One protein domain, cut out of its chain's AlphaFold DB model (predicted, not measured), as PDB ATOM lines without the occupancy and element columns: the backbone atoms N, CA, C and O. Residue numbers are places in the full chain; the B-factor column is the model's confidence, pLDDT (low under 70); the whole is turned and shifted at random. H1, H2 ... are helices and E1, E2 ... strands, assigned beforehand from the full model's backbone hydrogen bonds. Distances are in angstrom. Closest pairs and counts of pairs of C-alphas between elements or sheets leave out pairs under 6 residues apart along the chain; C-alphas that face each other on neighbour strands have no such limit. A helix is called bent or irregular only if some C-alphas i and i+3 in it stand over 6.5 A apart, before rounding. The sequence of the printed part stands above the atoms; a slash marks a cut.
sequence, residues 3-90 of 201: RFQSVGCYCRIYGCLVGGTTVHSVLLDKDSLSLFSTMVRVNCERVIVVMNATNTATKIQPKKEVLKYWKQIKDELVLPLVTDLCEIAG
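What this domain is: This is residues 3 to 90 of the 201 residues of the protein "Putative F-box domain-containing protein" of Helianthus annuus (UniProt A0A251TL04). A small antiparallel sheet of three strands, E1, E2 and E3, has a long helix, H2, running lengthwise over its edge strand E3; H2 is bent but runs nearly straight, its arms H2a and H2b at 25 degrees. At one end of the sheet the shorter helix H1 packs steeply on the first residues of H2a, and beyond that end lies a two-strand hairpin, E4 and E5, away from the three-strand sheet. The printed part has 88 residues, with two named helices and five named strands in the order E1 E2 E3 H1 E4 E5 H2, and the class is mixed, helices and strands. The whole is loose, with a radius of gyration of the C-alphas of 16.3 A, and elongated, with spans of 52 by 27 by 19 A.

Where its parts are: The three-strand sheet holds E1, residues 3 to 7, E2, residues 10 to 15, 16.4 A long, and E3, residues 24 to 29, 17.2 A long. E1 begins at C-alpha 3, (71.751, 48.416, 115.022). H1 is residues 30 to 41, 17.0 A. The second sheet holds E4, residues 48 to 51, and E5, residues 57 to 60. H2, residues 62 to 88, was assigned as one helix by its hydrogen bonds but is bent, with C-alphas 76 and 79 at 6.7 A. Its arms are H2a, residues 62 to 76, 20.9 A, and H2b, residues 79 to 88, 14.3 A, which ends at C-alpha 88, (67.583, 62.125, 129.329).

How they stand to each other: E1, E2 and E3 form a meander, each strand the antiparallel neighbour of the one before; the sheet is strongly twisted, but only just, with C-alphas up to 4.1 A off its best plane. In the hairpin E1 and E2, N 5 and O 12 are 2.8 A apart, within hydrogen-bond range; in the hairpin E2 and E3, N 11 and O 28 are at 2.7 A. H2a is on this sheet, over E3, at a height over the sheet of 10.2 A, and runs along the strands, at 2 degrees to E3 on the local plane; the closest C-alphas of the two are those of Val 26 and Glu 76, 6.0 A. H2b only grazes the sheet, with residues 79 to 84, and H1 only grazes it, with residues 30 to 33. H1 and H2a touch, opposite ways at a steep tilt of 63 degrees, closest at the C-alphas of Phe 36 and Val 66, 6.6 A; H2a does so with residues 62 to 66 alone. H1 and H2b are apart. In the hairpin E4 and E5, N 58 and O 50 are 2.8 A apart. The closest C-alphas of E4 and H2a are those of Ile 48 and Pro 62, 7.3 A. Each O i to N i+4 pair is within hydrogen-bond range in H2a and H2b, and 7 of 8 in H1.

The domain as a whole: The C-alphas farthest apart, those of Asn 55 and Gly 90, are 54.8 A apart. The printed part has no cut, and no link is long. Mean pLDDT of the printed part is 75.2; 32 residues are under 70, among them residues 32 to 53.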
ATOM      1  N   ARG A   3      71.838  49.043 116.342       87.81
ATOM      2  CA  ARG A   3      71.751  48.416 115.022       87.81
ATOM      3  C   ARG A   3      73.136  48.109 114.469       87.81
ATOM      4  O   ARG A   3      74.105  48.814 114.735       87.81
ATOM      5  N   PHE A   4      73.183  47.068 113.649       89.62
ATOM      6  CA  PHE A   4      74.375  46.619 112.942       89.62
ATOM      7  C   PHE A   4      74.126  46.751 111.444       89.62
ATOM      8  O   PHE A   4      73.082  46.333 110.942       89.62
ATOM      9  N   GLN A   5      75.078  47.337 110.726       90.56
ATOM     10  CA  GLN A   5      75.024  47.495 109.280       90.56
ATOM     11  C   GLN A   5      76.354  47.075 108.666       90.56
ATOM     12  O   GLN A   5      77.409  47.632 108.956       90.56
ATOM     13  N   SER A   6      76.291  46.099 107.769       88.12
ATOM     14  CA  SER A   6      77.431  45.686 106.957       88.12
ATOM     15  C   SER A   6      77.670  46.706 105.837       88.12
ATOM     16  O   SER A   6      76.785  46.912 105.008       88.12
ATOM     17  N   VAL A   7      78.866  47.297 105.779       87.69
ATOM     18  CA  VAL A   7      79.294  48.255 104.745       87.69
ATOM     19  C   VAL A   7      80.620  47.773 104.152       87.69
ATOM     20  O   VAL A   7      81.684  48.005 104.717       87.69
ATOM     21  N   GLY A   8      80.569  47.051 103.028       87.38
ATOM     22  CA  GLY A   8      81.767  46.464 102.409       87.38
ATOM     23  C   GLY A   8      82.492  45.485 103.344       87.38
ATOM     24  O   GLY A   8      81.867  44.564 103.880       87.38
ATOM     25  N   CYS A   9      83.794  45.699 103.562       83.06
ATOM     26  CA  CYS A   9      84.618  44.962 104.530       83.06
ATOM     27  C   CYS A   9      84.458  45.450 105.981       83.06
ATOM     28  O   CYS A   9      85.103  44.918 106.873       83.06
ATOM     29  N   TYR A  10      83.561  46.399 106.251       84.62
ATOM     30  CA  TYR A  10      83.333  46.927 107.592       84.62
ATOM     31  C   TYR A  10      81.945  46.566 108.133       84.62
ATOM     32  O   TYR A  10      80.991  46.297 107.396       84.62
ATOM     33  N   CYS A  11      81.822  46.574 109.455       86.56
ATOM     34  CA  CYS A  11      80.578  46.509 110.201       86.56
ATOM     35  C   CYS A  11      80.411  47.822 110.970       86.56
ATOM     36  O   CYS A  11      81.171  48.118 111.891       86.56
ATOM     37  N   ARG A  12      79.421  48.626 110.585       88.94
ATOM     38  CA  ARG A  12      79.017  49.816 111.328       88.94
ATOM     39  C   ARG A  12      78.033  49.398 112.413       88.94
ATOM     40  O   ARG A  12      76.955  48.890 112.108       88.94
ATOM     41  N   ILE A  13      78.382  49.652 113.665       89.12
ATOM     42  CA  ILE A  13      77.466  49.536 114.798       89.12
ATOM     43  C   ILE A  13      77.033  50.948 115.146       89.12
ATOM     44  O   ILE A  13      77.873  51.825 115.320       89.12
ATOM     45  N   TYR A  14      75.736  51.192 115.224       89.94
ATOM     46  CA  TYR A  14      75.224  52.509 115.568       89.94
ATOM     47  C   TYR A  14      74.002  52.403 116.455       89.94
ATOM     48  O   TYR A  14      73.272  51.410 116.441       89.94
ATOM     49  N   GLY A  15      73.775  53.437 117.246       87.19
ATOM     50  CA  GLY A  15      72.647  53.491 118.144       87.19
ATOM     51  C   GLY A  15      72.289  54.913 118.510       87.19
ATOM     52  O   GLY A  15      73.090  55.835 118.415       87.19
ATOM     53  N   CYS A  16      71.046  55.066 118.920       84.19
ATOM     54  CA  CYS A  16      70.499  56.310 119.432       84.19
ATOM     55  C   CYS A  16      69.516  55.956 120.546       84.19
ATOM     56  O   CYS A  16      68.868  54.893 120.496       84.19
ATOM     57  N   LEU A  17      69.441  56.800 121.570       82.31
ATOM     58  CA  LEU A  17      68.470  56.634 122.639       82.31
ATOM     59  C   LEU A  17      67.098  57.154 122.195       82.31
ATOM     60  O   LEU A  17      66.995  58.126 121.455       82.31
ATOM     61  N   VAL A  18      66.025  56.495 122.632       75.12
ATOM     62  CA  VAL A  18      64.662  56.969 122.358       75.12
ATOM     63  C   VAL A  18      64.475  58.307 123.076       75.12
ATOM     64  O   VAL A  18      64.620  58.361 124.292       75.12
ATOM     65  N   GLY A  19      64.196  59.374 122.322       68.31
ATOM     66  CA  GLY A  19      64.126  60.749 122.837       68.31
ATOM     67  C   GLY A  19      65.417  61.564 122.674       68.31
ATOM     68  O   GLY A  19      65.387  62.769 122.902       68.31
ATOM     69  N   GLY A  20      66.520  60.946 122.236       66.31
ATOM     70  CA  GLY A  20      67.756  61.641 121.868       66.31
ATOM     71  C   GLY A  20      67.774  62.054 120.393       66.31
ATOM     72  O   GLY A  20      67.167  61.401 119.545       66.31
ATOM     73  N   THR A  21      68.486  63.136 120.073       69.88
ATOM     74  CA  THR A  21      68.709  63.600 118.687       69.88
ATOM     75  C   THR A  21      70.030  63.095 118.101       69.88
ATOM     76  O   THR A  21      70.204  63.094 116.881       69.88
ATOM     77  N   THR A  22      70.948  62.635 118.953       81.88
ATOM     78  CA  THR A  22      72.296  62.213 118.564       81.88
ATOM     79  C   THR A  22      72.340  60.721 118.246       81.88
ATOM     80  O   THR A  22      71.864  59.879 119.010       81.88
ATOM     81  N   VAL A  23      72.927  60.375 117.099       85.88
ATOM     82  CA  VAL A  23      73.214  58.991 116.713       85.88
ATOM     83  C   VAL A  23      74.706  58.758 116.892       85.88
ATOM     84  O   VAL A  23      75.517  59.395 116.222       85.88
ATOM     85  N   HIS A  24      75.061  57.808 117.751       88.50
ATOM     86  CA  HIS A  24      76.443  57.385 117.963       88.50
ATOM     87  C   HIS A  24      76.749  56.182 117.084       88.50
ATOM     88  O   HIS A  24      75.904  55.300 116.909       88.50
ATOM     89  N   SER A  25      77.946  56.134 116.503       88.62
ATOM     90  CA  SER A  25      78.331  55.031 115.625       88.62
ATOM     91  C   SER A  25      79.819  54.743 115.673       88.62
ATOM     92  O   SER A  25      80.622  55.667 115.707       88.62
ATOM     93  N   VAL A  26      80.159  53.464 115.562       89.75
ATOM     94  CA  VAL A  26      81.522  52.951 115.444       89.75
ATOM     95  C   VAL A  26      81.620  52.079 114.192       89.75
ATOM     96  O   VAL A  26      80.695  51.328 113.865       89.75
ATOM     97  N   LEU A  27      82.731  52.190 113.465       88.19
ATOM     98  CA  LEU A  27      83.019  51.372 112.287       88.19
ATOM     99  C   LEU A  27      84.105  50.352 112.634       88.19
ATOM    100  O   LEU A  27      85.207  50.728 113.025       88.19
ATOM    101  N   LEU A  28      83.787  49.068 112.481       85.00
ATOM    102  CA  LEU A  28      84.682  47.955 112.786       85.00
ATOM    103  C   LEU A  28      85.078  47.222 111.510       85.00
ATOM    104  O   LEU A  28      84.248  47.033 110.627       85.00
ATOM    105  N   ASP A  29      86.319  46.762 111.419       82.50
ATOM    106  CA  ASP A  29      86.784  45.918 110.319       82.50
ATOM    107  C   ASP A  29      86.300  44.459 110.484       82.50
ATOM    108  O   ASP A  29      86.389  43.872 111.568       82.50
ATOM    109  N   LYS A  30      85.742  43.865 109.419       74.62
ATOM    110  CA  LYS A  30      85.167  42.506 109.461       74.62
ATOM    111  C   LYS A  30      86.223  41.420 109.563       74.62
ATOM    112  O   LYS A  30      85.960  40.412 110.221       74.62
ATOM    113  N   ASP A  31      87.384  41.612 108.947       70.19
ATOM    114  CA  ASP A  31      88.467  40.623 108.997       70.19
ATOM    115  C   ASP A  31      88.957  40.461 110.440       70.19
ATOM    116  O   ASP A  31      89.206  39.356 110.932       70.19
ATOM    117  N   SER A  32      88.937  41.558 111.186       64.25
ATOM    118  CA  SER A  32      89.191  41.562 112.616       64.25
ATOM    119  C   SER A  32      88.055  40.978 113.465       64.25
ATOM    120  O   SER A  32      88.319  40.318 114.467       64.25
ATOM    121  N   LEU A  33      86.783  41.138 113.081       64.94
ATOM    122  CA  LEU A  33      85.660  40.459 113.758       64.94
ATOM    123  C   LEU A  33      85.682  38.935 113.547       64.94
ATOM    124  O   LEU A  33      85.297  38.169 114.435       64.94
ATOM    125  N   SER A  34      86.174  38.481 112.395       65.00
ATOM    126  CA  SER A  34      86.451  37.062 112.146       65.00
ATOM    127  C   SER A  34      87.520  36.525 113.111       65.00
ATOM    128  O   SER A  34      87.363  35.441 113.688       65.00
ATOM    129  N   LEU A  35      88.557  37.329 113.386       63.53
ATOM    130  CA  LEU A  35      89.554  37.032 114.418       63.53
ATOM    131  C   LEU A  35      88.920  36.948 115.816       63.53
ATOM    132  O   LEU A  35      89.241  36.019 116.546       63.53
ATOM    133  N   PHE A  36      87.970  37.821 116.167       62.53
ATOM    134  CA  PHE A  36      87.209  37.729 117.427       62.53
ATOM    135  C   PHE A  36      86.447  36.414 117.583       62.53
ATOM    136  O   PHE A  36      86.563  35.759 118.616       62.53
ATOM    137  N   SER A  37      85.678  36.026 116.561       61.78
ATOM    138  CA  SER A  37      84.908  34.774 116.563       61.78
ATOM    139  C   SER A  37      85.827  33.559 116.729       61.78
ATOM    140  O   SER A  37      85.571  32.666 117.538       61.78
ATOM    141  N   THR A  38      86.965  33.580 116.032       58.78
ATOM    142  CA  THR A  38      88.010  32.559 116.163       58.78
ATOM    143  C   THR A  38      88.637  32.571 117.561       58.78
ATOM    144  O   THR A  38      88.932  31.518 118.113       58.78
ATOM    145  N   MET A  39      88.798  33.740 118.175       55.81
ATOM    146  CA  MET A  39      89.472  33.906 119.461       55.81
ATOM    147  C   MET A  39      88.607  33.542 120.675       55.81
ATOM    148  O   MET A  39      89.126  32.981 121.631       55.81
ATOM    149  N   VAL A  40      87.285  33.751 120.628       58.47
ATOM    150  CA  VAL A  40      86.357  33.209 121.650       58.47
ATOM    151  C   VAL A  40      86.435  31.673 121.699       58.47
ATOM    152  O   VAL A  40      86.154  31.061 122.726       58.47
ATOM    153  N   ARG A  41      86.867  31.046 120.597       54.28
ATOM    154  CA  ARG A  41      86.981  29.594 120.438       54.28
ATOM    155  C   ARG A  41      88.387  29.035 120.714       54.28
ATOM    156  O   ARG A  41      88.503  27.831 120.932       54.28
ATOM    157  N   VAL A  42      89.450  29.849 120.703       51.09
ATOM    158  CA  VAL A  42      90.848  29.378 120.791       51.09
ATOM    159  C   VAL A  42      91.629  30.172 121.844       51.09
ATOM    160  O   VAL A  42      91.633  31.396 121.838       51.09
ATOM    161  N   ASN A  43      92.322  29.462 122.738       54.38
ATOM    162  CA  ASN A  43      93.020  30.036 123.891       54.38
ATOM    163  C   ASN A  43      94.030  31.145 123.495       54.38
ATOM    164  O   ASN A  43      94.872  30.965 122.610       54.38
ATOM    165  N   CYS A  44      93.932  32.295 124.167       54.81
ATOM    166  CA  CYS A  44      94.335  33.639 123.721       54.81
ATOM    167  C   CYS A  44      95.847  33.961 123.675       54.81
ATOM    168  O   CYS A  44      96.211  35.133 123.540       54.81
ATOM    169  N   GLU A  45      96.736  32.977 123.814       57.81
ATOM    170  CA  GLU A  45      98.181  33.217 123.991       57.81
ATOM    171  C   GLU A  45      99.013  33.073 122.709       57.81
ATOM    172  O   GLU A  45     100.179  33.468 122.677       57.81
ATOM    173  N   ARG A  46      98.440  32.533 121.627       60.88
ATOM    174  CA  ARG A  46      99.195  32.255 120.396       60.88
ATOM    175  C   ARG A  46      99.200  33.449 119.436       60.88
ATOM    176  O   ARG A  46      98.159  34.020 119.122       60.88
ATOM    177  N   VAL A  47     100.389  33.793 118.939       62.66
ATOM    178  CA  VAL A  47     100.577  34.729 117.820       62.66
ATOM    179  C   VAL A  47     100.155  34.026 116.534       62.66
ATOM    180  O   VAL A  47     100.649  32.938 116.242       62.66
ATOM    181  N   ILE A  48      99.263  34.645 115.765       66.44
ATOM    182  CA  ILE A  48      98.823  34.119 114.470       66.44
ATOM    183  C   ILE A  48      99.596  34.862 113.385       66.44
ATOM    184  O   ILE A  48      99.689  36.088 113.411       66.44
ATOM    185  N   VAL A  49     100.174  34.123 112.441       66.44
ATOM    186  CA  VAL A  49     100.792  34.708 111.250       66.44
ATOM    187  C   VAL A  49      99.757  34.688 110.136       66.44
ATOM    188  O   VAL A  49      99.322  33.615 109.728       66.44
ATOM    189  N   VAL A  50      99.359  35.867 109.665       67.00
ATOM    190  CA  VAL A  50      98.431  36.019 108.540       67.00
ATOM    191  C   VAL A  50      99.206  36.574 107.350       67.00
ATOM    192  O   VAL A  50      99.901  37.587 107.466       67.00
ATOM    193  N   MET A  51      99.109  35.895 106.209       68.44
ATOM    194  CA  MET A  51      99.584  36.425 104.933       68.44
ATOM    195  C   MET A  51      98.546  37.408 104.403       68.44
ATOM    196  O   MET A  51      97.373  37.058 104.275       68.44
ATOM    197  N   ASN A  52      98.962  38.637 104.115       66.75
ATOM    198  CA  ASN A  52      98.095  39.596 103.439       66.75
ATOM    199  C   ASN A  52      98.136  39.403 101.911       66.75
ATOM    200  O   ASN A  52      98.930  38.626 101.382       66.75
ATOM    201  N   ALA A  53      97.302  40.160 101.195       66.62
ATOM    202  CA  ALA A  53      97.196  40.103  99.735       66.62
ATOM    203  C   ALA A  53      98.510  40.416  98.985       66.62
ATOM    204  O   ALA A  53      98.629  40.099  97.807       66.62
ATOM    205  N   THR A  54      99.505  41.013  99.653       70.00
ATOM    206  CA  THR A  54     100.835  41.303  99.094       70.00
ATOM    207  C   THR A  54     101.890  40.252  99.469       70.00
ATOM    208  O   THR A  54     103.083  40.517  99.336       70.00
ATOM    209  N   ASN A  55     101.479  39.064  99.941       67.00
ATOM    210  CA  ASN A  55     102.346  37.969 100.412       67.00
ATOM    211  C   ASN A  55     103.284  38.345 101.570       67.00
ATOM    212  O   ASN A  55     104.277  37.662 101.828       67.00
ATOM    213  N   THR A  56     102.974  39.409 102.309       65.06
ATOM    214  CA  THR A  56     103.740  39.785 103.501       65.06
ATOM    215  C   THR A  56     103.123  39.149 104.745       65.06
ATOM    216  O   THR A  56     101.910  39.184 104.964       65.06
ATOM    217  N   ALA A  57     103.972  38.518 105.555       71.12
ATOM    218  CA  ALA A  57     103.567  37.837 106.776       71.12
ATOM    219  C   ALA A  57     103.405  38.852 107.916       71.12
ATOM    220  O   ALA A  57     104.381  39.438 108.384       71.12
ATOM    221  N   THR A  58     102.176  39.031 108.394       68.38
ATOM    222  CA  THR A  58     101.871  39.889 109.543       68.38
ATOM    223  C   THR A  58     101.633  39.042 110.785       68.38
ATOM    224  O   THR A  58     100.849  38.093 110.781       68.38
ATOM    225  N   LYS A  59     102.355  39.360 111.865       69.75
ATOM    226  CA  LYS A  59     102.160  38.733 113.176       69.75
ATOM    227  C   LYS A  59     101.045  39.470 113.900       69.75
ATOM    228  O   LYS A  59     101.243  40.590 114.363       69.75
ATOM    229  N   ILE A  60      99.896  38.827 114.030       67.00
ATOM    230  CA  ILE A  60      98.765  39.352 114.783       67.00
ATOM    231  C   ILE A  60      98.828  38.762 116.189       67.00
ATOM    232  O   ILE A  60      98.954  37.549 116.363       67.00
ATOM    233  N   GLN A  61      98.759  39.631 117.200       71.25
ATOM    234  CA  GLN A  61      98.519  39.234 118.586       71.25
ATOM    235  C   GLN A  61      97.026  39.397 118.860       71.25
ATOM    236  O   GLN A  61      96.593  40.515 119.150       71.25
ATOM    237  N   PRO A  62      96.226  38.320 118.793       65.12
ATOM    238  CA  PRO A  62      94.775  38.458 118.774       65.12
ATOM    239  C   PRO A  62      94.249  39.135 120.053       65.12
ATOM    240  O   PRO A  62      93.330  39.941 119.994       65.12
ATOM    241  N   LYS A  63      94.923  38.933 121.199       66.62
ATOM    242  CA  LYS A  63      94.566  39.548 122.490       66.62
ATOM    243  C   LYS A  63      94.678  41.071 122.451       66.62
ATOM    244  O   LYS A  63      93.838  41.760 123.020       66.62
ATOM    245  N   LYS A  64      95.704  41.600 121.776       71.25
ATOM    246  CA  LYS A  64      95.895  43.048 121.626       71.25
ATOM    247  C   LYS A  64      94.850  43.651 120.698       71.25
ATOM    248  O   LYS A  64      94.293  44.691 121.038       71.25
ATOM    249  N   GLU A  65      94.548  42.977 119.590       72.62
ATOM    250  CA  GLU A  65      93.487  43.420 118.684       72.62
ATOM    251  C   GLU A  65      92.138  43.426 119.406       72.62
ATOM    252  O   GLU A  65      91.480  44.460 119.457       72.62
ATOM    253  N   VAL A  66      91.769  42.342 120.092       72.38
ATOM    254  CA  VAL A  66      90.514  42.276 120.853       72.38
ATOM    255  C   VAL A  66      90.378  43.408 121.871       72.38
ATOM    256  O   VAL A  66      89.328  44.046 121.954       72.38
ATOM    257  N   LEU A  67      91.444  43.712 122.614       72.81
ATOM    258  CA  LEU A  67      91.447  44.826 123.565       72.81
ATOM    259  C   LEU A  67      91.278  46.186 122.880       72.81
ATOM    260  O   LEU A  67      90.545  47.035 123.391       72.81
ATOM    261  N   LYS A  68      91.922  46.395 121.727       78.12
ATOM    262  CA  LYS A  68      91.780  47.614 120.920       78.12
ATOM    263  C   LYS A  68      90.330  47.810 120.478       78.12
ATOM    264  O   LYS A  68      89.783  48.893 120.652       78.12
ATOM    265  N   TYR A  69      89.694  46.757 119.985       75.38
ATOM    266  CA  TYR A  69      88.297  46.771 119.554       75.38
ATOM    267  C   TYR A  69      87.316  46.989 120.701       75.38
ATOM    268  O   TYR A  69      86.410  47.812 120.593       75.38
ATOM    269  N   TRP A  70      87.511  46.291 121.821       77.31
ATOM    270  CA  TRP A  70      86.705  46.506 123.019       77.31
ATOM    271  C   TRP A  70      86.798  47.955 123.500       77.31
ATOM    272  O   TRP A  70      85.779  48.565 123.819       77.31
ATOM    273  N   LYS A  71      88.009  48.524 123.502       80.25
ATOM    274  CA  LYS A  71      88.231  49.936 123.818       80.25
ATOM    275  C   LYS A  71      87.498  50.850 122.837       80.25
ATOM    276  O   LYS A  71      86.771  51.726 123.282       80.25
ATOM    277  N   GLN A  72      87.626  50.609 121.534       82.25
ATOM    278  CA  GLN A  72      86.969  51.419 120.508       82.25
ATOM    279  C   GLN A  72      85.439  51.407 120.659       82.25
ATOM    280  O   GLN A  72      84.818  52.464 120.698       82.25
ATOM    281  N   ILE A  73      84.824  50.230 120.830       81.81
ATOM    282  CA  ILE A  73      83.372  50.104 121.050       81.81
ATOM    283  C   ILE A  73      82.951  50.835 122.329       81.81
ATOM    284  O   ILE A  73      81.934  51.532 122.344       81.81
ATOM    285  N   LYS A  74      83.719  50.682 123.411       80.31
ATOM    286  CA  LYS A  74      83.425  51.359 124.674       80.31
ATOM    287  C   LYS A  74      83.478  52.877 124.545       80.31
ATOM    288  O   LYS A  74      82.552  53.539 125.002       80.31
ATOM    289  N   ASP A  75      84.549  53.396 123.960       81.69
ATOM    290  CA  ASP A  75      84.838  54.828 123.936       81.69
ATOM    291  C   ASP A  75      83.950  55.562 122.914       81.69
ATOM    292  O   ASP A  75      83.479  56.661 123.199       81.69
ATOM    293  N   GLU A  76      83.674  54.953 121.754       82.88
ATOM    294  CA  GLU A  76      82.964  55.612 120.641       82.88
ATOM    295  C   GLU A  76      81.455  55.331 120.598       82.88
ATOM    296  O   GLU A  76      80.716  56.084 119.966       82.88
ATOM    297  N   LEU A  77      80.974  54.261 121.242       83.94
ATOM    298  CA  LEU A  77      79.554  53.890 121.197       83.94
ATOM    299  C   LEU A  77      78.924  53.789 122.585       83.94
ATOM    300  O   LEU A  77      77.895  54.412 122.834       83.94
ATOM    301  N   VAL A  78      79.510  53.001 123.490       83.69
ATOM    302  CA  VAL A  78      78.886  52.730 124.797       83.69
ATOM    303  C   VAL A  78      78.888  53.974 125.676       83.69
ATOM    304  O   VAL A  78      77.845  54.326 126.216       83.69
ATOM    305  N   LEU A  79      80.036  54.639 125.817       81.56
ATOM    306  CA  LEU A  79      80.164  55.800 126.690       81.56
ATOM    307  C   LEU A  79      79.226  56.944 126.262       81.56
ATOM    308  O   LEU A  79      78.468  57.389 127.117       81.56
ATOM    309  N   PRO A  80      79.167  57.359 124.980       81.31
ATOM    310  CA  PRO A  80      78.225  58.390 124.551       81.31
ATOM    311  C   PRO A  80      76.753  58.003 124.756       81.31
ATOM    312  O   PRO A  80      75.975  58.812 125.246       81.31
ATOM    313  N   LEU A  81      76.367  56.749 124.479       83.38
ATOM    314  CA  LEU A  81      74.991  56.286 124.712       83.38
ATOM    315  C   LEU A  81      74.598  56.305 126.195       83.38
ATOM    316  O   LEU A  81      73.446  56.585 126.522       83.38
ATOM    317  N   VAL A  82      75.532  55.972 127.089       81.44
ATOM    318  CA  VAL A  82      75.301  56.028 128.537       81.44
ATOM    319  C   VAL A  82      75.230  57.476 129.016       81.44
ATOM    320  O   VAL A  82      74.393  57.780 129.861       81.44
ATOM    321  N   THR A  83      76.058  58.369 128.468       81.75
ATOM    322  CA  THR A  83      75.986  59.810 128.744       81.75
ATOM    323  C   THR A  83      74.618  60.370 128.359       81.75
ATOM    324  O   THR A  83      73.936  60.908 129.227       81.75
ATOM    325  N   ASP A  84      74.166  60.142 127.121       82.62
ATOM    326  CA  ASP A  84      72.850  60.591 126.644       82.62
ATOM    327  C   ASP A  84      71.703  60.028 127.503       82.62
ATOM    328  O   ASP A  84      70.717  60.711 127.771       82.62
ATOM    329  N   LEU A  85      71.815  58.772 127.956       82.75
ATOM    330  CA  LEU A  85      70.835  58.159 128.859       82.75
ATOM    331  C   LEU A  85      70.785  58.856 130.214       82.75
ATOM    332  O   LEU A  85      69.691  59.048 130.743       82.75
ATOM    333  N   CYS A  86      71.936  59.225 130.773       81.06
ATOM    334  CA  CYS A  86      71.976  59.963 132.030       81.06
ATOM    335  C   CYS A  86      71.338  61.345 131.856       81.06
ATOM    336  O   CYS A  86      70.465  61.698 132.642       81.06
ATOM    337  N   GLU A  87      71.667  62.059 130.777       81.56
ATOM    338  CA  GLU A  87      71.067  63.361 130.457       81.56
ATOM    339  C   GLU A  87      69.539  63.279 130.315       81.56
ATOM    340  O   GLU A  87      68.815  64.045 130.952       81.56
ATOM    341  N   ILE A  88      69.030  62.314 129.540       82.50
ATOM    342  CA  ILE A  88      67.583  62.125 129.329       82.50
ATOM    343  C   ILE A  88      66.873  61.710 130.622       82.50
ATOM    344  O   ILE A  88      65.733  62.110 130.857       82.50
ATOM    345  N   ALA A  89      67.535  60.928 131.474       81.81
ATOM    346  CA  ALA A  89      67.000  60.529 132.771       81.81
ATOM    347  C   ALA A  89      67.126  61.625 133.849       81.81
ATOM    348  O   ALA A  89      66.675  61.409 134.974       81.81
ATOM    349  N   GLY A  90      67.738  62.777 133.538       79.44
ATOM    350  CA  GLY A  90      68.047  63.822 134.520       79.44
ATOM    351  C   GLY A  90      69.040  63.367 135.596       79.44
ATOM    352  O   GLY A  90      69.067  63.924 136.690       79.44
TER     353      GLY A  90